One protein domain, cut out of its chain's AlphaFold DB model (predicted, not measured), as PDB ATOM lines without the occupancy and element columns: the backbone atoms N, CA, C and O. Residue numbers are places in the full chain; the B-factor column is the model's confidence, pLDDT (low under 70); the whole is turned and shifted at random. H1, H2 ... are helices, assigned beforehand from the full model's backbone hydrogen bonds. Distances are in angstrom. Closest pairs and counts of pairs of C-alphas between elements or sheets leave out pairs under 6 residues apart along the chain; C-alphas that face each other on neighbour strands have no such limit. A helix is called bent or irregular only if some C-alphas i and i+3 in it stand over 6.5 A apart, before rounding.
ATOM      1  N   SER A  12     122.589 101.417 148.539       95.94
ATOM      2  CA  SER A  12     121.244 101.769 148.080       95.94
ATOM      3  C   SER A  12     120.670 100.703 147.147       95.94
ATOM      4  O   SER A  12     119.524 100.298 147.313       95.94
ATOM      5  N   ARG A  13     121.477 100.177 146.216       95.06
ATOM      6  CA  ARG A  13     121.057  99.118 145.289       95.06
ATOM      7  C   ARG A  13     120.661  97.845 146.031       95.06
ATOM      8  O   ARG A  13     119.645  97.265 145.662       95.06
ATOM      9  N   LEU A  14     121.396  97.450 147.075       96.75
ATOM     10  CA  LEU A  14     121.022  96.311 147.921       96.75
ATOM     11  C   LEU A  14     119.685  96.558 148.630       96.75
ATOM     12  O   LEU A  14     118.776  95.746 148.504       96.75
ATOM     13  N   VAL A  15     119.571  97.672 149.358       96.56
ATOM     14  CA  VAL A  15     118.397  97.964 150.193       96.56
ATOM     15  C   VAL A  15     117.144  98.117 149.336       96.56
ATOM     16  O   VAL A  15     116.171  97.404 149.560       96.56
ATOM     17  N   PHE A  16     117.172  98.974 148.313       94.44
ATOM     18  CA  PHE A  16     116.008  99.188 147.454       94.44
ATOM     19  C   PHE A  16     115.622  97.921 146.703       94.44
ATOM     20  O   PHE A  16     114.450  97.560 146.689       94.44
ATOM     21  N   SER A  17     116.587  97.205 146.119       94.88
ATOM     22  CA  SER A  17     116.249  95.980 145.391       94.88
ATOM     23  C   SER A  17     115.693  94.916 146.331       94.88
ATOM     24  O   SER A  17     114.771  94.215 145.941       94.88
ATOM     25  N   TYR A  18     116.171  94.810 147.572       94.88
ATOM     26  CA  TYR A  18     115.583  93.905 148.562       94.88
ATOM     27  C   TYR A  18     114.132  94.272 148.891       94.88
ATOM     28  O   TYR A  18     113.267  93.400 148.802       94.88
ATOM     29  N   LEU A  19     113.872  95.552 149.187       92.06
ATOM     30  CA  LEU A  19     112.543  96.089 149.505       92.06
ATOM     31  C   LEU A  19     111.536  95.883 148.367       92.06
ATOM     32  O   LEU A  19     110.500  95.251 148.556       92.06
ATOM     33  N   PHE A  20     111.871  96.329 147.158       90.38
ATOM     34  CA  PHE A  20     110.963  96.265 146.008       90.38
ATOM     35  C   PHE A  20     110.765  94.862 145.437       90.38
ATOM     36  O   PHE A  20     109.856  94.647 144.642       90.38
ATOM     37  N   THR A  21     111.607  93.907 145.830       91.69
ATOM     38  CA  THR A  21     111.459  92.508 145.419       91.69
ATOM     39  C   THR A  21     110.961  91.609 146.528       91.69
ATOM     40  O   THR A  21     111.065  90.394 146.394       91.69
ATOM     41  N   LEU A  22     110.460  92.175 147.632       88.38
ATOM     42  CA  LEU A  22     109.969  91.396 148.771       88.38
ATOM     43  C   LEU A  22     110.990  90.336 149.228       88.38
ATOM     44  O   LEU A  22     110.641  89.250 149.676       88.38
ATOM     45  N   GLY A  23     112.286  90.656 149.116       90.12
ATOM     46  CA  GLY A  23     113.375  89.833 149.647       90.12
ATOM     47  C   GLY A  23     113.968  88.838 148.659       90.12
ATOM     48  O   GLY A  23     115.038  88.292 148.942       90.12
ATOM     49  N   PHE A  24     113.382  88.671 147.467       90.56
ATOM     50  CA  PHE A  24     113.963  87.835 146.409       90.56
ATOM     51  C   PHE A  24     115.368  88.298 146.010       90.56
ATOM     52  O   PHE A  24     116.239  87.477 145.712       90.56
ATOM     53  N   TYR A  25     115.647  89.602 146.085       94.44
ATOM     54  CA  TYR A  25     116.997  90.113 145.864       94.44
ATOM     55  C   TYR A  25     118.026  89.569 146.865       94.44
ATOM     56  O   TYR A  25     119.199  89.473 146.522       94.44
ATOM     57  N   GLY A  26     117.624  89.163 148.073       94.19
ATOM     58  CA  GLY A  26     118.518  88.489 149.018       94.19
ATOM     59  C   GLY A  26     119.009  87.136 148.498       94.19
ATOM     60  O   GLY A  26     120.192  86.821 148.611       94.19
ATOM     61  N   VAL A  27     118.135  86.370 147.840       92.56
ATOM     62  CA  VAL A  27     118.507  85.109 147.178       92.56
ATOM     63  C   VAL A  27     119.423  85.383 145.984       92.56
ATOM     64  O   VAL A  27     120.444  84.717 145.817       92.56
ATOM     65  N   TYR A  28     119.114  86.408 145.183       94.25
ATOM     66  CA  TYR A  28     119.982  86.840 144.084       94.25
ATOM     67  C   TYR A  28     121.373  87.268 144.568       94.25
ATOM     68  O   TYR A  28     122.388  86.898 143.977       94.25
ATOM     69  N   TRP A  29     121.434  88.008 145.673       95.94
ATOM     70  CA  TRP A  29     122.679  88.416 146.310       95.94
ATOM     71  C   TRP A  29     123.532  87.205 146.709       95.94
ATOM     72  O   TRP A  29     124.741  87.187 146.456       95.94
ATOM     73  N   LEU A  30     122.905  86.166 147.272       94.75
ATOM     74  CA  LEU A  30     123.580  84.909 147.603       94.75
ATOM     75  C   LEU A  30     124.077  84.188 146.358       94.75
ATOM     76  O   LEU A  30     125.233  83.776 146.323       94.75
ATOM     77  N   PHE A  31     123.237  84.088 145.328       93.38
ATOM     78  CA  PHE A  31     123.616  83.514 144.041       93.38
ATOM     79  C   PHE A  31     124.851  84.205 143.459       93.38
ATOM     80  O   PHE A  31     125.804  83.536 143.053       93.38
ATOM     81  N   LYS A  32     124.886  85.542 143.462       94.50
ATOM     82  CA  LYS A  32     126.033  86.292 142.945       94.50
ATOM     83  C   LYS A  32     127.289  86.027 143.760       94.50
ATOM     84  O   LYS A  32     128.307  85.684 143.168       94.50
ATOM     85  N   ASN A  33     127.239  86.109 145.086       95.44
ATOM     86  CA  ASN A  33     128.423  85.839 145.909       95.44
ATOM     87  C   ASN A  33     128.893  84.380 145.823       95.44
ATOM     88  O   ASN A  33     130.096  84.129 145.754       95.44
ATOM     89  N   TRP A  34     127.969  83.421 145.730       94.12
ATOM     90  CA  TRP A  34     128.291  82.030 145.416       94.12
ATOM     91  C   TRP A  34     128.994  81.905 144.060       94.12
ATOM     92  O   TRP A  34     130.004  81.211 143.957       94.12
ATOM     93  N   SER A  35     128.511  82.614 143.037       91.94
ATOM     94  CA  SER A  35     129.114  82.633 141.703       91.94
ATOM     95  C   SER A  35     130.540  83.194 141.751       91.94
ATOM     96  O   SER A  35     131.458  82.579 141.213       91.94
ATOM     97  N   PHE A  36     130.770  84.315 142.443       92.75
ATOM     98  CA  PHE A  36     132.123  84.846 142.660       92.75
ATOM     99  C   PHE A  36     133.031  83.807 143.335       92.75
ATOM    100  O   PHE A  36     134.112  83.498 142.830       92.75
ATOM    101  N   LEU A  37     132.561  83.181 144.417       91.75
ATOM    102  CA  LEU A  37     133.311  82.153 145.136       91.75
ATOM    103  C   LEU A  37     133.641  80.933 144.258       91.75
ATOM    104  O   LEU A  37     134.750  80.404 144.315       91.75
ATOM    105  N   ARG A  38     132.687  80.441 143.465       89.81
ATOM    106  CA  ARG A  38     132.860  79.226 142.656       89.81
ATOM    107  C   ARG A  38     133.719  79.465 141.423       89.81
ATOM    108  O   ARG A  38     134.696  78.743 141.235       89.81
ATOM    109  N   TYR A  39     133.351  80.451 140.613       88.19
ATOM    110  CA  TYR A  39     133.962  80.661 139.304       88.19
ATOM    111  C   TYR A  39     135.245  81.484 139.408       88.19
ATOM    112  O   TYR A  39     136.226  81.144 138.759       88.19
ATOM    113  N   LYS A  40     135.281  82.516 140.264       84.94
ATOM    114  CA  LYS A  40     136.445  83.415 140.352       84.94
ATOM    115  C   LYS A  40     137.460  82.997 141.410       84.94
ATOM    116  O   LYS A  40     138.653  83.075 141.156       84.94
ATOM    117  N   ARG A  41     137.015  82.529 142.584       85.94
ATOM    118  CA  ARG A  41     137.945  82.132 143.667       85.94
ATOM    119  C   ARG A  41     138.396  80.677 143.577       85.94
ATOM    120  O   ARG A  41     139.533  80.372 143.911       85.94
ATOM    121  N   LYS A  42     137.508  79.771 143.154       86.25
ATOM    122  CA  LYS A  42     137.775  78.318 143.111       86.25
ATOM    123  C   LYS A  42     137.967  77.755 141.699       86.25
ATOM    124  O   LYS A  42     138.187  76.554 141.585       86.25
ATOM    125  N   GLY A  43     137.847  78.575 140.651       82.31
ATOM    126  CA  GLY A  43     138.072  78.166 139.259       82.31
ATOM    127  C   GLY A  43     137.164  77.034 138.758       82.31
ATOM    128  O   GLY A  43     137.538  76.304 137.847       82.31
ATOM    129  N   LYS A  44     135.988  76.826 139.365       81.12
ATOM    130  CA  LYS A  44     135.059  75.764 138.942       81.12
ATOM    131  C   LYS A  44     134.256  76.218 137.730       81.12
ATOM    132  O   LYS A  44     133.812  77.353 137.728       81.12
ATOM    133  N   THR A  45     133.987  75.337 136.766       72.88
ATOM    134  CA  THR A  45     133.292  75.692 135.505       72.88
ATOM    135  C   THR A  45     131.946  74.985 135.285       72.88
ATOM    136  O   THR A  45     131.196  75.391 134.407       72.88
ATOM    137  N   GLY A  46     131.583  73.982 136.099       69.94
ATOM    138  CA  GLY A  46     130.408  73.116 135.861       69.94
ATOM    139  C   GLY A  46     129.435  72.949 137.036       69.94
ATOM    140  O   GLY A  46     128.771  71.920 137.144       69.94
ATOM    141  N   THR A  47     129.376  73.894 137.977       74.56
ATOM    142  CA  THR A  47     128.458  73.807 139.133       74.56
ATOM    143  C   THR A  47     127.142  74.537 138.877       74.56
ATOM    144  O   THR A  47     127.136  75.559 138.207       74.56
ATOM    145  N   SER A  48     126.036  74.050 139.450       80.38
ATOM    146  CA  SER A  48     124.727  74.719 139.399       80.38
ATOM    147  C   SER A  48     124.351  75.244 140.778       80.38
ATOM    148  O   SER A  48     124.431  74.500 141.756       80.38
ATOM    149  N   PHE A  49     123.907  76.503 140.846       82.31
ATOM    150  CA  PHE A  49     123.461  77.107 142.101       82.31
ATOM    151  C   PHE A  49     122.280  76.353 142.698       82.31
ATOM    152  O   PHE A  49     122.294  76.096 143.888       82.31
ATOM    153  N   LEU A  50     121.309  75.941 141.875       79.94
ATOM    154  CA  LEU A  50     120.110  75.236 142.340       79.94
ATOM    155  C   LEU A  50     120.452  73.896 143.002       79.94
ATOM    156  O   LEU A  50     119.884  73.541 144.033       79.94
ATOM    157  N   ARG A  51     121.423  73.169 142.435       80.44
ATOM    158  CA  ARG A  51     121.918  71.915 143.019       80.44
ATOM    159  C   ARG A  51     122.624  72.174 144.349       80.44
ATOM    160  O   ARG A  51     122.424  71.451 145.317       80.44
ATOM    161  N   ASP A  52     123.448  73.213 144.381       80.56
ATOM    162  CA  ASP A  52     124.245  73.599 145.540       80.56
ATOM    163  C   ASP A  52     123.377  74.187 146.677       80.56
ATOM    164  O   ASP A  52     123.669  73.958 147.850       80.56
ATOM    165  N   SER A  53     122.290  74.894 146.349       77.25
ATOM    166  CA  SER A  53     121.365  75.516 147.306       77.25
ATOM    167  C   SER A  53     120.469  74.515 148.028       77.25
ATOM    168  O   SER A  53     119.900  74.857 149.059       77.25
ATOM    169  N   GLY A  54     120.374  73.275 147.532       76.62
ATOM    170  CA  GLY A  54     119.752  72.173 148.272       76.62
ATOM    171  C   GLY A  54     120.486  71.836 149.576       76.62
ATOM    172  O   GLY A  54     119.917  71.181 150.442       76.62
ATOM    173  N   ASN A  55     121.730  72.307 149.744       82.88
ATOM    174  CA  ASN A  55     122.476  72.203 150.990       82.88
ATOM    175  C   ASN A  55     122.463  73.549 151.747       82.88
ATOM    176  O   ASN A  55     123.166  74.481 151.342       82.88
ATOM    177  N   PRO A  56     121.759  73.661 152.887       78.31
ATOM    178  CA  PRO A  56     121.705  74.900 153.663       78.31
ATOM    179  C   PRO A  56     123.079  75.380 154.162       78.31
ATOM    180  O   PRO A  56     123.311  76.583 154.290       78.31
ATOM    181  N   LEU A  57     124.032  74.462 154.366       86.62
ATOM    182  CA  LEU A  57     125.404  74.799 154.763       86.62
ATOM    183  C   LEU A  57     126.129  75.618 153.697       86.62
ATOM    184  O   LEU A  57     127.050  76.365 154.014       86.62
ATOM    185  N   LEU A  58     125.732  75.503 152.430       83.88
ATOM    186  CA  LEU A  58     126.340  76.260 151.347       83.88
ATOM    187  C   LEU A  58     126.041  77.756 151.461       83.88
ATOM    188  O   LEU A  58     126.921  78.565 151.172       83.88
ATOM    189  N   ILE A  59     124.847  78.119 151.933       84.94
ATOM    190  CA  ILE A  59     124.494  79.513 152.217       84.94
ATOM    191  C   ILE A  59     125.446  80.046 153.286       84.94
ATOM    192  O   ILE A  59     126.159  81.011 153.033       84.94
ATOM    193  N   VAL A  60     125.556  79.356 154.424       93.44
ATOM    194  CA  VAL A  60     126.463  79.723 155.526       93.44
ATOM    195  C   VAL A  60     127.920  79.809 155.060       93.44
ATOM    196  O   VAL A  60     128.642  80.740 155.419       93.44
ATOM    197  N   ASN A  61     128.342  78.878 154.202       92.25
ATOM    198  CA  ASN A  61     129.685  78.842 153.635       92.25
ATOM    199  C   ASN A  61     129.988  80.099 152.809       92.25
ATOM    200  O   ASN A  61     131.078  80.642 152.932       92.25
ATOM    201  N   VAL A  62     129.040  80.621 152.018       94.88
ATOM    202  CA  VAL A  62     129.252  81.880 151.276       94.88
ATOM    203  C   VAL A  62     129.603  83.022 152.229       94.88
ATOM    204  O   VAL A  62     130.582  83.726 151.988       94.88
ATOM    205  N   PHE A  63     128.861  83.172 153.329       96.38
ATOM    206  CA  PHE A  63     129.144  84.203 154.328       96.38
ATOM    207  C   PHE A  63     130.517  84.009 154.973       96.38
ATOM    208  O   PHE A  63     131.324  84.936 154.980       96.38
ATOM    209  N   SER A  64     130.805  82.802 155.464       95.69
ATOM    210  CA  SER A  64     132.075  82.505 156.134       95.69
ATOM    211  C   SER A  64     133.281  82.717 155.205       95.69
ATOM    212  O   SER A  64     134.287  83.311 155.591       95.69
ATOM    213  N   GLN A  65     133.169  82.323 153.933       95.62
ATOM    214  CA  GLN A  65     134.239  82.515 152.949       95.62
ATOM    215  C   GLN A  65     134.498  83.995 152.665       95.62
ATOM    216  O   GLN A  65     135.650  84.359 152.472       95.62
ATOM    217  N   ILE A  66     133.472  84.855 152.693       96.12
ATOM    218  CA  ILE A  66     133.664  86.308 152.579       96.12
ATOM    219  C   ILE A  66     134.494  86.835 153.759       96.12
ATOM    220  O   ILE A  66     135.436  87.598 153.543       96.12
ATOM    221  N   SER A  67     134.185  86.431 154.998       95.69
ATOM    222  CA  SER A  67     134.934  86.897 156.177       95.69
ATOM    223  C   SER A  67     136.372  86.380 156.229       95.69
ATOM    224  O   SER A  67     137.234  87.077 156.756       95.69
ATOM    225  N   TYR A  68     136.655  85.201 155.667       94.94
ATOM    226  CA  TYR A  68     137.998  84.601 155.651       94.94
ATOM    227  C   TYR A  68     138.784  84.841 154.356       94.94
ATOM    228  O   TYR A  68     139.910  84.360 154.225       94.94
ATOM    229  N   ASP A  69     138.236  85.583 153.392       95.38
ATOM    230  CA  ASP A  69     138.920  85.809 152.123       95.38
ATOM    231  C   ASP A  69     140.207  86.624 152.324       95.38
ATOM    232  O   ASP A  69     140.180  87.742 152.841       95.38
ATOM    233  N   ARG A  70     141.351  86.059 151.921       93.38
ATOM    234  CA  ARG A  70     142.677  86.650 152.156       93.38
ATOM    235  C   ARG A  70     142.867  87.996 151.454       93.38
ATOM    236  O   ARG A  70     143.561  88.855 151.989       93.38
ATOM    237  N   GLU A  71     142.278  88.172 150.275       92.94
ATOM    238  CA  GLU A  71     142.447  89.379 149.461       92.94
ATOM    239  C   GLU A  71     141.515  90.503 149.930       92.94
ATOM    240  O   GLU A  71     141.924  91.656 149.988       92.94
ATOM    241  N   LEU A  72     140.288  90.189 150.366       93.31
ATOM    242  CA  LEU A  72     139.465  91.180 151.069       93.31
ATOM    243  C   LEU A  72     140.132  91.616 152.383       93.31
ATOM    244  O   LEU A  72     140.239  92.814 152.652       93.31
ATOM    245  N   ASN A  73     140.627  90.648 153.164       95.19
ATOM    246  CA  ASN A  73     141.238  90.904 154.468       95.19
ATOM    247  C   ASN A  73     142.562  91.674 154.393       95.19
ATOM    248  O   ASN A  73     142.907  92.350 155.363       95.19
ATOM    249  N   SER A  74     143.295  91.608 153.275       93.56
ATOM    250  CA  SER A  74     144.499  92.428 153.087       93.56
ATOM    251  C   SER A  74     144.172  93.918 152.929       93.56
ATOM    252  O   SER A  74     144.999  94.756 153.277       93.56
ATOM    253  N   ALA A  75     142.966  94.260 152.463       94.06
ATOM    254  CA  ALA A  75     142.517  95.642 152.287       94.06
ATOM    255  C   ALA A  75     141.708  96.177 153.481       94.06
ATOM    256  O   ALA A  75     141.872  97.320 153.927       94.06
ATOM    257  N   ALA A  76     140.799  95.364 154.012       92.69
ATOM    258  CA  ALA A  76     140.057  95.657 155.228       92.69
ATOM    259  C   ALA A  76     139.868  94.360 156.006       92.69
ATOM    260  O   ALA A  76     139.239  93.434 155.514       92.69
ATOM    261  N   ARG A  77     140.406  94.298 157.224       90.19
ATOM    262  CA  ARG A  77     140.291  93.112 158.073       90.19
ATOM    263  C   ARG A  77     138.843  92.926 158.524       90.19
ATOM    264  O   ARG A  77     138.245  93.858 159.056       90.19
ATOM    265  N   SER A  78     138.303  91.723 158.353       87.94
ATOM    266  CA  SER A  78     137.031  91.356 158.962       87.94
ATOM    267  C   SER A  78     137.205  91.262 160.475       87.94
ATOM    268  O   SER A  78     138.069  90.542 160.974       87.94
ATOM    269  N   GLU A  79     136.365  91.976 161.217       83.25
ATOM    270  CA  GLU A  79     136.349  91.911 162.681       83.25
ATOM    271  C   GLU A  79     135.706  90.615 163.198       83.25
ATOM    272  O   GLU A  79     135.875  90.267 164.365       83.25
ATOM    273  N   ARG A  80     134.913  89.923 162.364       86.62
ATOM    274  CA  ARG A  80     134.068  88.787 162.770       86.62
ATOM    275  C   ARG A  80     133.974  87.722 161.680       86.62
ATOM    276  O   ARG A  80     134.097  88.025 160.494       86.62
ATOM    277  N   ASP A  81     133.688  86.489 162.087       90.75
ATOM    278  CA  ASP A  81     133.205  85.448 161.177       90.75
ATOM    279  C   ASP A  81     131.733  85.713 160.838       90.75
ATOM    280  O   ASP A  81     130.891  85.913 161.720       90.75
ATOM    281  N   PHE A  82     131.413  85.727 159.546       96.00
ATOM    282  CA  PHE A  82     130.053  85.944 159.071       96.00
ATOM    283  C   PHE A  82     129.214  84.663 159.015       96.00
ATOM    284  O   PHE A  82     128.040  84.742 158.655       96.00
ATOM    285  N   ALA A  83     129.734  83.502 159.426       95.31
ATOM    286  CA  ALA A  83     128.948  82.270 159.540       95.31
ATOM    287  C   ALA A  83     127.662  82.464 160.366       95.31
ATOM    288  O   ALA A  83     126.592  82.014 159.955       95.31
ATOM    289  N   PHE A  84     127.731  83.207 161.479       94.19
ATOM    290  CA  PHE A  84     126.549  83.559 162.274       94.19
ATOM    291  C   PHE A  84     125.508  84.330 161.448       94.19
ATOM    292  O   PHE A  84     124.322  84.014 161.501       94.19
ATOM    293  N   TYR A  85     125.935  85.296 160.628       95.44
ATOM    294  CA  TYR A  85     125.034  86.047 159.744       95.44
ATOM    295  C   TYR A  85     124.394  85.148 158.689       95.44
ATOM    296  O   TYR A  85     123.208  85.301 158.407       95.44
ATOM    297  N   GLY A  86     125.143  84.179 158.159       95.44
ATOM    298  CA  GLY A  86     124.609  83.179 157.239       95.44
ATOM    299  C   GLY A  86     123.549  82.287 157.879       95.44
ATOM    300  O   GLY A  86     122.490  82.080 157.286       95.44
ATOM    301  N   TRP A  87     123.790  81.811 159.103       95.31
ATOM    302  CA  TRP A  87     122.810  81.024 159.857       95.31
ATOM    303  C   TRP A  87     121.552  81.820 160.176       95.31
ATOM    304  O   TRP A  87     120.447  81.329 159.956       95.31
ATOM    305  N   MET A  88     121.701  83.056 160.652       95.06
ATOM    306  CA  MET A  88     120.548  83.896 160.959       95.06
ATOM    307  C   MET A  88     119.751  84.228 159.697       95.06
ATOM    308  O   MET A  88     118.532  84.096 159.702       95.06
ATOM    309  N   TRP A  89     120.417  84.582 158.594       94.94
ATOM    310  CA  TRP A  89     119.739  84.813 157.319       94.94
ATOM    311  C   TRP A  89     118.899  83.597 156.910       94.94
ATOM    312  O   TRP A  89     117.727  83.746 156.579       94.94
ATOM    313  N   LEU A  90     119.473  82.393 157.004       93.50
ATOM    314  CA  LEU A  90     118.800  81.142 156.660       93.50
ATOM    315  C   LEU A  90     117.591  80.854 157.563       93.50
ATOM    316  O   LEU A  90     116.519  80.533 157.055       93.50
ATOM    317  N   ILE A  91     117.749  80.978 158.884       94.94
ATOM    318  CA  ILE A  91     116.668  80.740 159.852       94.94
ATOM    319  C   ILE A  91     115.511  81.702 159.588       94.94
ATOM    320  O   ILE A  91     114.371  81.267 159.448       94.94
ATOM    321  N   PHE A  92     115.793  82.999 159.463       95.31
ATOM    322  CA  PHE A  92     114.753  83.998 159.233       95.31
ATOM    323  C   PHE A  92     114.104  83.870 157.852       95.31
ATOM    324  O   PHE A  92     112.903  84.091 157.735       95.31
ATOM    325  N   TYR A  93     114.848  83.434 156.833       90.31
ATOM    326  CA  TYR A  93     114.282  83.111 155.524       90.31
ATOM    327  C   TYR A  93     113.277  81.951 155.605       90.31
ATOM    328  O   TYR A  93     112.164  82.059 155.090       90.31
ATOM    329  N   TRP A  94     113.612  80.867 156.312       91.56
ATOM    330  CA  TRP A  94     112.682  79.753 156.527       91.56
ATOM    331  C   TRP A  94     111.493  80.127 157.408       91.56
ATOM    332  O   TRP A  94     110.377  79.708 157.112       91.56
ATOM    333  N   LEU A  95     111.699  80.945 158.443       94.06
ATOM    334  CA  LEU A  95     110.601  81.486 159.245       94.06
ATOM    335  C   LEU A  95     109.666  82.349 158.392       94.06
ATOM    336  O   LEU A  95     108.453  82.218 158.511       94.06
ATOM    337  N   CYS A  96     110.206  83.175 157.492       91.06
ATOM    338  CA  CYS A  96     109.408  83.966 156.560       91.06
ATOM    339  C   CYS A  96     108.532  83.064 155.674       91.06
ATOM    340  O   CYS A  96     107.337  83.318 155.540       91.06
ATOM    341  N   ILE A  97     109.090  81.980 155.120       88.44
ATOM    342  CA  ILE A  97     108.325  80.991 154.339       88.44
ATOM    343  C   ILE A  97     107.272  80.299 155.214       88.44
ATOM    344  O   ILE A  97     106.124  80.149 154.799       88.44
ATOM    345  N   PHE A  98     107.633  79.898 156.432       91.31
ATOM    346  CA  PHE A  98     106.714  79.259 157.368       91.31
ATOM    347  C   PHE A  98     105.512  80.157 157.684       91.31
ATOM    348  O   PHE A  98     104.373  79.710 157.573       91.31
ATOM    349  N   PHE A  99     105.736  81.430 158.020       89.69
ATOM    350  CA  PHE A  99     104.644  82.365 158.289       89.69
ATOM    351  C   PHE A  99     103.849  82.714 157.032       89.69
ATOM    352  O   PHE A  99     102.638  82.871 157.126       89.69
ATOM    353  N   LEU A 100     104.476  82.752 155.856       85.44
ATOM    354  CA  LEU A 100     103.751  82.927 154.599       85.44
ATOM    355  C   LEU A 100     102.757  81.779 154.342       85.44
ATOM    356  O   LEU A 100     101.640  82.028 153.900       85.44
ATOM    357  N   LEU A 101     103.149  80.533 154.631       87.44
ATOM    358  CA  LEU A 101     102.334  79.341 154.359       87.44
ATOM    359  C   LEU A 101     101.329  79.013 155.473       87.44
ATOM    360  O   LEU A 101     100.213  78.582 155.194       87.44
ATOM    361  N   PHE A 102     101.717  79.199 156.735       88.00
ATOM    362  CA  PHE A 102     100.961  78.729 157.903       88.00
ATOM    363  C   PHE A 102     100.503  79.858 158.835       88.00
ATOM    364  O   PHE A 102      99.746  79.613 159.776       88.00
ATOM    365  N   GLY A 103     100.929  81.098 158.585       82.50
ATOM    366  CA  GLY A 103     100.635  82.255 159.434       82.50
ATOM    367  C   GLY A 103      99.184  82.728 159.387       82.50
ATOM    368  O   GLY A 103      98.788  83.513 160.242       82.50
ATOM    369  N   SER A 104      98.359  82.214 158.467       81.38
ATOM    370  CA  SER A 104      96.929  82.549 158.364       81.38
ATOM    371  C   SER A 104      96.106  82.170 159.601       81.38
ATOM    372  O   SER A 104      95.018  82.703 159.794       81.38
ATOM    373  N   LYS A 105      96.625  81.277 160.454       86.50
ATOM    374  CA  LYS A 105      96.005  80.895 161.735       86.50
ATOM    375  C   LYS A 105      96.291  81.878 162.875       86.50
ATOM    376  O   LYS A 105      95.699  81.754 163.943       86.50
ATOM    377  N   LEU A 106      97.227  82.806 162.687       87.69
ATOM    378  CA  LEU A 106      97.553  83.833 163.674       87.69
ATOM    379  C   LEU A 106      96.578  85.003 163.554       87.69
ATOM    380  O   LEU A 106      95.979  85.227 162.502       87.69
ATOM    381  N   SER A 107      96.460  85.798 164.621       90.06
ATOM    382  CA  SER A 107      95.743  87.068 164.510       90.06
ATOM    383  C   SER A 107      96.409  87.942 163.434       90.06
ATOM    384  O   SER A 107      97.642  87.918 163.313       90.06
ATOM    385  N   PRO A 108      95.642  88.737 162.664       86.88
ATOM    386  CA  PRO A 108      96.198  89.525 161.566       86.88
ATOM    387  C   PRO A 108      97.384  90.394 161.998       86.88
ATOM    388  O   PRO A 108      98.415  90.395 161.335       86.88
ATOM    389  N   GLY A 109      97.286  91.068 163.149       87.44
ATOM    390  CA  GLY A 109      98.369  91.907 163.671       87.44
ATOM    391  C   GLY A 109      99.659  91.131 163.960       87.44
ATOM    392  O   GLY A 109     100.740  91.578 163.580       87.44
ATOM    393  N   ILE A 110      99.557  89.945 164.571       89.44
ATOM    394  CA  ILE A 110     100.724  89.092 164.846       89.44
ATOM    395  C   ILE A 110     101.305  88.558 163.537       89.44
ATOM    396  O   ILE A 110     102.521  88.564 163.365       89.44
ATOM    397  N   HIS A 111     100.455  88.138 162.599       86.94
ATOM    398  CA  HIS A 111     100.894  87.663 161.293       86.94
ATOM    399  C   HIS A 111     101.699  88.739 160.547       86.94
ATOM    400  O   HIS A 111     102.814  88.470 160.097       86.94
ATOM    401  N   TRP A 112     101.186  89.972 160.490       85.12
ATOM    402  CA  TRP A 112     101.868  91.108 159.865       85.12
ATOM    403  C   TRP A 112     103.190  91.455 160.546       85.12
ATOM    404  O   TRP A 112     104.197  91.676 159.868       85.12
ATOM    405  N   LEU A 113     103.206  91.474 161.881       89.62
ATOM    406  CA  LEU A 113     104.420  91.726 162.649       89.62
ATOM    407  C   LEU A 113     105.481  90.660 162.355       89.62
ATOM    408  O   LEU A 113     106.620  91.003 162.043       89.62
ATOM    409  N   MET A 114     105.110  89.378 162.399       91.31
ATOM    410  CA  MET A 114     106.036  88.274 162.150       91.31
ATOM    411  C   MET A 114     106.561  88.287 160.716       91.31
ATOM    412  O   MET A 114     107.768  88.140 160.525       91.31
ATOM    413  N   GLN A 115     105.711  88.539 159.714       86.94
ATOM    414  CA  GLN A 115     106.175  88.709 158.335       86.94
ATOM    415  C   GLN A 115     107.163  89.872 158.219       86.94
ATOM    416  O   GLN A 115     108.245  89.698 157.674       86.94
ATOM    417  N   THR A 116     106.850  91.032 158.797       89.19
ATOM    418  CA  THR A 116     107.723  92.215 158.732       89.19
ATOM    419  C   THR A 116     109.076  91.960 159.398       89.19
ATOM    420  O   THR A 116     110.125  92.271 158.836       89.19
ATOM    421  N   VAL A 117     109.078  91.356 160.588       92.25
ATOM    422  CA  VAL A 117     110.301  91.051 161.340       92.25
ATOM    423  C   VAL A 117     111.149  90.013 160.606       92.25
ATOM    424  O   VAL A 117     112.347  90.223 160.405       92.25
ATOM    425  N   THR A 118     110.532  88.915 160.159       93.06
ATOM    426  CA  THR A 118     111.243  87.848 159.435       93.06
ATOM    427  C   THR A 118     111.739  88.281 158.064       93.06
ATOM    428  O   THR A 118     112.731  87.744 157.580       93.06
ATOM    429  N   TYR A 119     111.122  89.310 157.495       90.50
ATOM    430  CA  TYR A 119     111.539  89.960 156.267       90.50
ATOM    431  C   TYR A 119     112.714  90.939 156.452       90.50
ATOM    432  O   TYR A 119     113.677  90.922 155.686       90.50
ATOM    433  N   LEU A 120     112.682  91.800 157.473       94.19
ATOM    434  CA  LEU A 120     113.686  92.860 157.640       94.19
ATOM    435  C   LEU A 120     114.990  92.380 158.293       94.19
ATOM    436  O   LEU A 120     116.061  92.926 158.015       94.19
ATOM    437  N   ILE A 121     114.933  91.354 159.144       95.25
ATOM    438  CA  ILE A 121     116.124  90.830 159.822       95.25
ATOM    439  C   ILE A 121     117.170  90.263 158.838       95.25
ATOM    440  O   ILE A 121     118.344  90.631 158.955       95.25
ATOM    441  N   PRO A 122     116.816  89.443 157.829       94.88
ATOM    442  CA  PRO A 122     117.763  89.004 156.806       94.88
ATOM    443  C   PRO A 122     118.458  90.168 156.091       94.88
ATOM    444  O   PRO A 122     119.672  90.116 155.876       94.88
ATOM    445  N   LEU A 123     117.731  91.246 155.769       96.06
ATOM    446  CA  LEU A 123     118.318  92.442 155.159       96.06
ATOM    447  C   LEU A 123     119.380  93.076 156.064       96.06
ATOM    448  O   LEU A 123     120.444  93.458 155.576       96.06
ATOM    449  N   TRP A 124     119.133  93.159 157.372       95.94
ATOM    450  CA  TRP A 124     120.105  93.704 158.321       95.94
ATOM    451  C   TRP A 124     121.442  92.947 158.281       95.94
ATOM    452  O   TRP A 124     122.504  93.574 158.234       95.94
ATOM    453  N   PHE A 125     121.405  91.614 158.203       95.62
ATOM    454  CA  PHE A 125     122.607  90.791 158.052       95.62
ATOM    455  C   PHE A 125     123.307  91.004 156.708       95.62
ATOM    456  O   PHE A 125     124.524  91.199 156.677       95.62
ATOM    457  N   LEU A 126     122.554  91.047 155.602       96.62
ATOM    458  CA  LEU A 126     123.120  91.337 154.279       96.62
ATOM    459  C   LEU A 126     123.807  92.704 154.246       96.62
ATOM    460  O   LEU A 126     124.888  92.837 153.680       96.62
ATOM    461  N   VAL A 127     123.226  93.716 154.897       97.06
ATOM    462  CA  VAL A 127     123.804  95.062 154.986       97.06
ATOM    463  C   VAL A 127     125.163  95.044 155.685       97.06
ATOM    464  O   VAL A 127     126.086  95.719 155.227       97.06
ATOM    465  N   LYS A 128     125.318  94.281 156.773       95.94
ATOM    466  CA  LYS A 128     126.597  94.173 157.496       95.94
ATOM    467  C   LYS A 128     127.691  93.585 156.606       95.94
ATOM    468  O   LYS A 128     128.773  94.161 156.515       95.94
ATOM    469  N   VAL A 129     127.382  92.501 155.899       97.00
ATOM    470  CA  VAL A 129     128.334  91.837 154.997       97.00
ATOM    471  C   VAL A 129     128.645  92.706 153.783       97.00
ATOM    472  O   VAL A 129     129.807  92.869 153.421       97.00
ATOM    473  N   GLN A 130     127.629  93.329 153.181       97.62
ATOM    474  CA  GLN A 130     127.819  94.173 152.005       97.62
ATOM    475  C   GLN A 130     128.673  95.402 152.313       97.62
ATOM    476  O   GLN A 130     129.490  95.790 151.483       97.62
ATOM    477  N   ARG A 131     128.534  96.005 153.502       96.75
ATOM    478  CA  ARG A 131     129.402  97.117 153.923       96.75
ATOM    479  C   ARG A 131     130.869  96.706 153.944       96.75
ATOM    480  O   ARG A 131     131.692  97.434 153.398       96.75
ATOM    481  N   TYR A 132     131.174  95.538 154.508       97.00
ATOM    482  CA  TYR A 132     132.530  94.991 154.516       97.00
ATOM    483  C   TYR A 132     133.058  94.750 153.094       97.00
ATOM    484  O   TYR A 132     134.117  95.263 152.732       97.00
ATOM    485  N   VAL A 133     132.282  94.051 152.256       96.81
ATOM    486  CA  VAL A 133     132.649  93.779 150.854       96.81
ATOM    487  C   VAL A 133     132.903  95.080 150.093       96.81
ATOM    488  O   VAL A 133     133.903  95.187 149.383       96.81
ATOM    489  N   ASN A 134     132.038  96.082 150.264       97.00
ATOM    490  CA  ASN A 134     132.176  97.386 149.621       97.00
ATOM    491  C   ASN A 134     133.417  98.135 150.084       97.00
ATOM    492  O   ASN A 134     134.147  98.672 149.256       97.00
ATOM    493  N   GLN A 135     133.669  98.166 151.390       96.12
ATOM    494  CA  GLN A 135     134.821  98.853 151.954       96.12
ATOM    495  C   GLN A 135     136.132  98.260 151.425       96.12
ATOM    496  O   GLN A 135     136.997  99.003 150.966       96.12
ATOM    497  N   ALA A 136     136.266  96.934 151.455       95.75
ATOM    498  CA  ALA A 136     137.463  96.248 150.983       95.75
ATOM    499  C   ALA A 136     137.669  96.424 149.467       95.75
ATOM    500  O   ALA A 136     138.750  96.822 149.040       95.75
ATOM    501  N   ASN A 137     136.627  96.219 148.651       95.94
ATOM    502  CA  ASN A 137     136.723  96.411 147.199       95.94
ATOM    503  C   ASN A 137     137.024  97.871 146.824       95.94
ATOM    504  O   ASN A 137     137.818  98.105 145.917       95.94
ATOM    505  N   SER A 138     136.452  98.846 147.537       94.81
ATOM    506  CA  SER A 138     136.733 100.269 147.301       94.81
ATOM    507  C   SER A 138     138.190 100.618 147.607       94.81
ATOM    508  O   SER A 138     138.823 101.319 146.824       94.81
ATOM    509  N   LYS A 139     138.758 100.086 148.699       95.38
ATOM    510  CA  LYS A 139     140.185 100.259 149.031       95.38
ATOM    511  C   LYS A 139     141.123  99.625 148.002       95.38
ATOM    512  O   LYS A 139     142.211 100.137 147.781       95.38
ATOM    513  N   LEU A 140     140.693  98.536 147.373       93.62
ATOM    514  CA  LEU A 140     141.407  97.873 146.278       93.62
ATOM    515  C   LEU A 140     141.161  98.529 144.907       93.62
ATOM    516  O   LEU A 140     141.593  97.987 143.894       93.62
ATOM    517  N   GLY A 141     140.424  99.643 144.841       93.50
ATOM    518  CA  GLY A 141     140.108 100.321 143.581       93.50
ATOM    519  C   GLY A 141     139.218  99.507 142.632       93.50
ATOM    520  O   GLY A 141     139.191  99.775 141.430       93.50
ATOM    521  N   ARG A 142     138.487  98.500 143.132       93.50
ATOM    522  CA  ARG A 142     137.613  97.650 142.309       93.50
ATOM    523  C   ARG A 142     136.317  98.382 141.980       93.50
ATOM    524  O   ARG A 142     135.665  98.958 142.853       93.50
ATOM    525  N   ARG A 143     135.881  98.293 140.724       92.62
ATOM    526  CA  ARG A 143     134.626  98.911 140.265       92.62
ATOM    527  C   ARG A 143     133.395  98.214 140.849       92.62
ATOM    528  O   ARG A 143     133.448  97.054 141.266       92.62
ATOM    529  N   TYR A 144     132.263  98.917 140.857       93.69
ATOM    530  CA  TYR A 144     130.976  98.289 141.144       93.69
ATOM    531  C   TYR A 144     130.594  97.304 140.035       93.69
ATOM    532  O   TYR A 144     130.801  97.557 138.849       93.69
ATOM    533  N   SER A 145     129.988  96.190 140.431       91.56
ATOM    534  CA  SER A 145     129.367  95.230 139.526       91.56
ATOM    535  C   SER A 145     128.224  95.895 138.762       91.56
ATOM    536  O   SER A 145     127.372  96.577 139.345       91.56
ATOM    537  N   THR A 146     128.175  95.677 137.454       87.88
ATOM    538  CA  THR A 146     127.123  96.208 136.585       87.88
ATOM    539  C   THR A 146     125.787  95.497 136.826       87.88
ATOM    540  O   THR A 146     125.678  94.538 137.597       87.88
ATOM    541  N   VAL A 147     124.712  96.028 136.246       84.06
ATOM    542  CA  VAL A 147     123.394  95.384 136.297       84.06
ATOM    543  C   VAL A 147     123.330  94.298 135.232       84.06
ATOM    544  O   VAL A 147     123.318  94.581 134.038       84.06
ATOM    545  N   GLU A 148     123.264  93.046 135.672       87.38
ATOM    546  CA  GLU A 148     123.141  91.887 134.787       87.38
ATOM    547  C   GLU A 148     121.670  91.538 134.496       87.38
ATOM    548  O   GLU A 148     120.744  91.995 135.173       87.38
ATOM    549  N   SER A 149     121.434  90.702 133.480       82.62
ATOM    550  CA  SER A 149     120.098  90.194 133.123       82.62
ATOM    551  C   SER A 149     119.397  89.492 134.293       82.62
ATOM    552  O   SER A 149     118.209  89.717 134.509       82.62
ATOM    553  N   GLY A 150     120.137  88.727 135.101       85.62
ATOM    554  CA  GLY A 150     119.591  88.060 136.287       85.62
ATOM    555  C   GLY A 150     119.033  89.031 137.332       85.62
ATOM    556  O   GLY A 150     117.974  88.779 137.899       85.62
ATOM    557  N   GLU A 151     119.680  90.183 137.542       90.50
ATOM    558  CA  GLU A 151     119.147  91.210 138.449       90.50
ATOM    559  C   GLU A 151     117.854  91.823 137.905       90.50
ATOM    560  O   GLU A 151     116.913  92.061 138.663       90.50
ATOM    561  N   ARG A 152     117.792  92.076 136.590       91.06
ATOM    562  CA  ARG A 152     116.580  92.601 135.946       91.06
ATOM    563  C   ARG A 152     115.407  91.642 136.112       91.06
ATOM    564  O   ARG A 152     114.331  92.085 136.495       91.06
ATOM    565  N   LEU A 153     115.632  90.344 135.902       90.31
ATOM    566  CA  LEU A 153     114.608  89.319 136.095       90.31
ATOM    567  C   LEU A 153     114.072  89.317 137.532       90.31
ATOM    568  O   LEU A 153     112.864  89.349 137.734       90.31
ATOM    569  N   VAL A 154     114.961  89.348 138.528       92.06
ATOM    570  CA  VAL A 154     114.570  89.357 139.948       92.06
ATOM    571  C   VAL A 154     113.763  90.606 140.299       92.06
ATOM    572  O   VAL A 154     112.790  90.515 141.044       92.06
ATOM    573  N   LYS A 155     114.108  91.764 139.725       90.38
ATOM    574  CA  LYS A 155     113.317  92.992 139.881       90.38
ATOM    575  C   LYS A 155     111.928  92.871 139.263       90.38
ATOM    576  O   LYS A 155     110.962  93.240 139.917       90.38
ATOM    577  N   VAL A 156     111.818  92.327 138.050       91.19
ATOM    578  CA  VAL A 156     110.524  92.115 137.377       91.19
ATOM    579  C   VAL A 156     109.638  91.171 138.186       91.19
ATOM    580  O   VAL A 156     108.497  91.518 138.480       91.19
ATOM    581  N   VAL A 157     110.170  90.019 138.607       88.94
ATOM    582  CA  VAL A 157     109.442  89.063 139.457       88.94
ATOM    583  C   VAL A 157     109.002  89.731 140.756       88.94
ATOM    584  O   VAL A 157     107.842  89.624 141.133       88.94
ATOM    585  N   GLY A 158     109.899  90.484 141.391       87.62
ATOM    586  CA  GLY A 158     109.605  91.230 142.605       87.62
ATOM    587  C   GLY A 158     108.463  92.236 142.460       87.62
ATOM    588  O   GLY A 158     107.562  92.256 143.294       87.62
ATOM    589  N   VAL A 159     108.458  93.017 141.378       88.25
ATOM    590  CA  VAL A 159     107.374  93.963 141.071       88.25
ATOM    591  C   VAL A 159     106.056  93.225 140.843       88.25
ATOM    592  O   VAL A 159     105.036  93.637 141.385       88.25
ATOM    593  N   ILE A 160     106.061  92.113 140.104       88.56
ATOM    594  CA  ILE A 160     104.856  91.294 139.893       88.56
ATOM    595  C   ILE A 160     104.330  90.759 141.231       88.56
ATOM    596  O   ILE A 160     103.141  90.891 141.515       88.56
ATOM    597  N   SER A 161     105.199  90.209 142.083       83.88
ATOM    598  CA  SER A 161     104.818  89.727 143.415       83.88
ATOM    599  C   SER A 161     104.249  90.843 144.293       83.88
ATOM    600  O   SER A 161     103.246  90.627 144.971       83.88
ATOM    601  N   LEU A 162     104.837  92.042 144.244       85.31
ATOM    602  CA  LEU A 162     104.332  93.214 144.954       85.31
ATOM    603  C   LEU A 162     102.937  93.614 144.463       85.31
ATOM    604  O   LEU A 162     102.060  93.868 145.283       85.31
ATOM    605  N   LEU A 163     102.704  93.629 143.149       86.50
ATOM    606  CA  LEU A 163     101.392  93.938 142.572       86.50
ATOM    607  C   LEU A 163     100.331  92.902 142.963       86.50
ATOM    608  O   LEU A 163      99.225  93.284 143.333       86.50
ATOM    609  N   ILE A 164     100.669  91.608 142.940       83.31
ATOM    610  CA  ILE A 164      99.772  90.530 143.393       83.31
ATOM    611  C   ILE A 164      99.425  90.718 144.873       83.31
ATOM    612  O   ILE A 164      98.258  90.620 145.254       83.31
ATOM    613  N   TRP A 165     100.422  91.023 145.706       78.88
ATOM    614  CA  TRP A 165     100.220  91.264 147.131       78.88
ATOM    615  C   TRP A 165      99.326  92.487 147.375       78.88
ATOM    616  O   TRP A 165      98.335  92.375 148.097       78.88
ATOM    617  N   LEU A 166      99.592  93.614 146.707       81.06
ATOM    618  CA  LEU A 166      98.750  94.813 146.770       81.06
ATOM    619  C   LEU A 166      97.309  94.503 146.344       81.06
ATOM    620  O   LEU A 166      96.370  94.857 147.053       81.06
ATOM    621  N   PHE A 167      97.116  93.789 145.233       80.44
ATOM    622  CA  PHE A 167      95.784  93.397 144.771       80.44
ATOM    623  C   PHE A 167      95.067  92.490 145.778       80.44
ATOM    624  O   PHE A 167      93.875  92.647 146.009       80.44
ATOM    625  N   SER A 168      95.783  91.580 146.432       73.50
ATOM    626  CA  SER A 168      95.208  90.674 147.432       73.50
ATOM    627  C   SER A 168      94.779  91.411 148.705       73.50
ATOM    628  O   SER A 168      93.732  91.106 149.279       73.50
ATOM    629  N   VAL A 169      95.569  92.398 149.139       70.19
ATOM    630  CA  VAL A 169      95.294  93.213 150.330       70.19
ATOM    631  C   VAL A 169      94.145  94.192 150.075       70.19
ATOM    632  O   VAL A 169      93.201  94.257 150.860       70.19
ATOM    633  N   PHE A 170      94.186  94.927 148.963       71.56
ATOM    634  CA  PHE A 170      93.204  95.974 148.664       71.56
ATOM    635  C   PHE A 170      91.961  95.456 147.927       71.56
ATOM    636  O   PHE A 170      90.870  95.988 148.126       71.56
ATOM    637  N   GLY A 171      92.082  94.389 147.137       59.91
ATOM    638  CA  GLY A 171      90.964  93.757 146.428       59.91
ATOM    639  C   GLY A 171      89.984  93.049 147.366       59.91
ATOM    640  O   GLY A 171      88.775  93.169 147.183       59.91
ATOM    641  N   ASN A 172      90.475  92.408 148.433       54.44
ATOM    642  CA  ASN A 172      89.613  91.857 149.489       54.44
ATOM    643  C   ASN A 172      89.079  92.945 150.443       54.44
ATOM    644  O   ASN A 172      87.972  92.820 150.963       54.44
ATOM    645  N   GLY A 173      89.826  94.039 150.640       46.88
ATOM    646  CA  GLY A 173      89.381  95.194 151.429       46.88
ATOM    647  C   GLY A 173      88.195  95.944 150.807       46.88
ATOM    648  O   GLY A 173      87.324  96.421 151.530       46.88
ATOM    649  N   PHE A 174      88.099  95.983 149.474       44.50
ATOM    650  CA  PHE A 174      86.986  96.629 148.767       44.50
ATOM    651  C   PHE A 174      85.652  95.872 148.914       44.50
ATOM    652  O   PHE A 174      84.585  96.483 148.886       44.50
ATOM    653  N   GLY A 175      85.702  94.550 149.120       46.19
ATOM    654  CA  GLY A 175      84.520  93.739 149.431       46.19
ATOM    655  C   GLY A 175      83.957  94.021 150.828       46.19
ATOM    656  O   GLY A 175      82.744  94.115 150.987       46.19
ATOM    657  N   LEU A 176      84.829  94.233 151.822       41.22
ATOM    658  CA  LEU A 176      84.419  94.586 153.186       41.22
ATOM    659  C   LEU A 176      83.889  96.030 153.271       41.22
ATOM    660  O   LEU A 176      82.925  96.287 153.984       41.22
ATOM    661  N   PHE A 177      84.475  96.960 152.509       42.09
ATOM    662  CA  PHE A 177      84.024  98.357 152.451       42.09
ATOM    663  C   PHE A 177      82.643  98.501 151.785       42.09
ATOM    664  O   PHE A 177      81.851  99.317 152.232       42.09
ATOM    665  N   ARG A 178      82.318  97.664 150.785       40.97
ATOM    666  CA  ARG A 178      80.977  97.574 150.164       40.97
ATOM    667  C   ARG A 178      79.904  96.911 151.034       40.97
ATOM    668  O   ARG A 178      78.727  97.014 150.720       40.97
ATOM    669  N   LEU A 179      80.300  96.158 152.060       43.22
ATOM    670  CA  LEU A 179      79.376  95.521 153.007       43.22
ATOM    671  C   LEU A 179      79.078  96.410 154.220       43.22
ATOM    672  O   LEU A 179      78.115  96.154 154.936       43.22
ATOM    673  N   LEU A 180      79.915  97.422 154.459       40.00
ATOM    674  CA  LEU A 180      79.830  98.321 155.611       40.00
ATOM    675  C   LEU A 180      79.400  99.753 155.241       40.00
ATOM    676  O   LEU A 180      79.122 100.528 156.154       40.00
ATOM    677  N   PHE A 181      79.323 100.085 153.947       41.38
ATOM    678  CA  PHE A 181      78.817 101.356 153.417       41.38
ATOM    679  C   PHE A 181      77.923 101.137 152.196       41.38
ATOM    680  O   PHE A 181      78.392 100.479 151.236       41.38
TER     681      PHE A 181
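AT A GLANCE: This is residues 12 to 181 of the 181 residues of an uncharacterized protein of Candidatus Cloacimonetes bacterium (UniProt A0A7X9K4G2). H1 and the first residues of H2 sit between two long helices, H7 and H8; H6 folds back along H7 as a long hairpin. H4 packs on H2 and H6, H5 on H7, and residues 166 to 181 stick out as an arm. The 170 printed residues hold eight named helices, H1 to H8 in chain order, and no named strand: all helix, with packing part aligned, part crossed. The whole is only just loose, close to compact, with a radius of gyration of the C-alphas of 18.7 A and spans of 66 by 31 by 29 A.

IN THESE COORDINATES: Find C-alpha 108 at (96.198, 89.525, 161.566); from there H7, residues 108 to 139, runs 47.0 A. H8, residues 149 to 180, runs 46.8 A to C-alpha 180 at (79.830, 98.321, 155.611). H6, residues 83 to 105, spans 33.0 A and is irregular, C-alphas 101 and 104 being 7.5 A apart. H1 is residues 12 to 20, H2 24 to 41, H3 49 to 53, H4 56 to 68 and H5 70 to 75.

HOW THE PARTS SIT: Start at the hub, H2, which touches five helices. It touches H8 at a shallow tilt of 13 degrees, opposite ways, closest at C-alphas 25 and 154, 6.4 A. H2 and H3 only just touch, with 3 pairs of C-alphas within 8 A. The hairpin H6 and H7 touches closest at C-alphas 89 and 122, 4.7 A. H4 touches H6 at C-alphas 60 and 86, 4.3 A. H5 touches H7, about perpendicular at 78 degrees, closest at C-alphas 75 and 136, 5.3 A. H1 touches H7 closest at C-alphas 18 and 123, 7.3 A. H6 and H8 are apart. Every O i to N i+4 pair is within hydrogen-bond range in H1 and H3; the others have H2 13 of 14, H4 8 of 9, H5 1 of 2, H6 17 of 19, H7 26 of 28, H8 25 of 28.

THE WHOLE: The C-alphas of Ser 74 and Phe 181 are farthest apart, 66.3 A. The printed part has no cut and no long link. Look for pLDDT under 70 at residue 46 and residues 171 to 181.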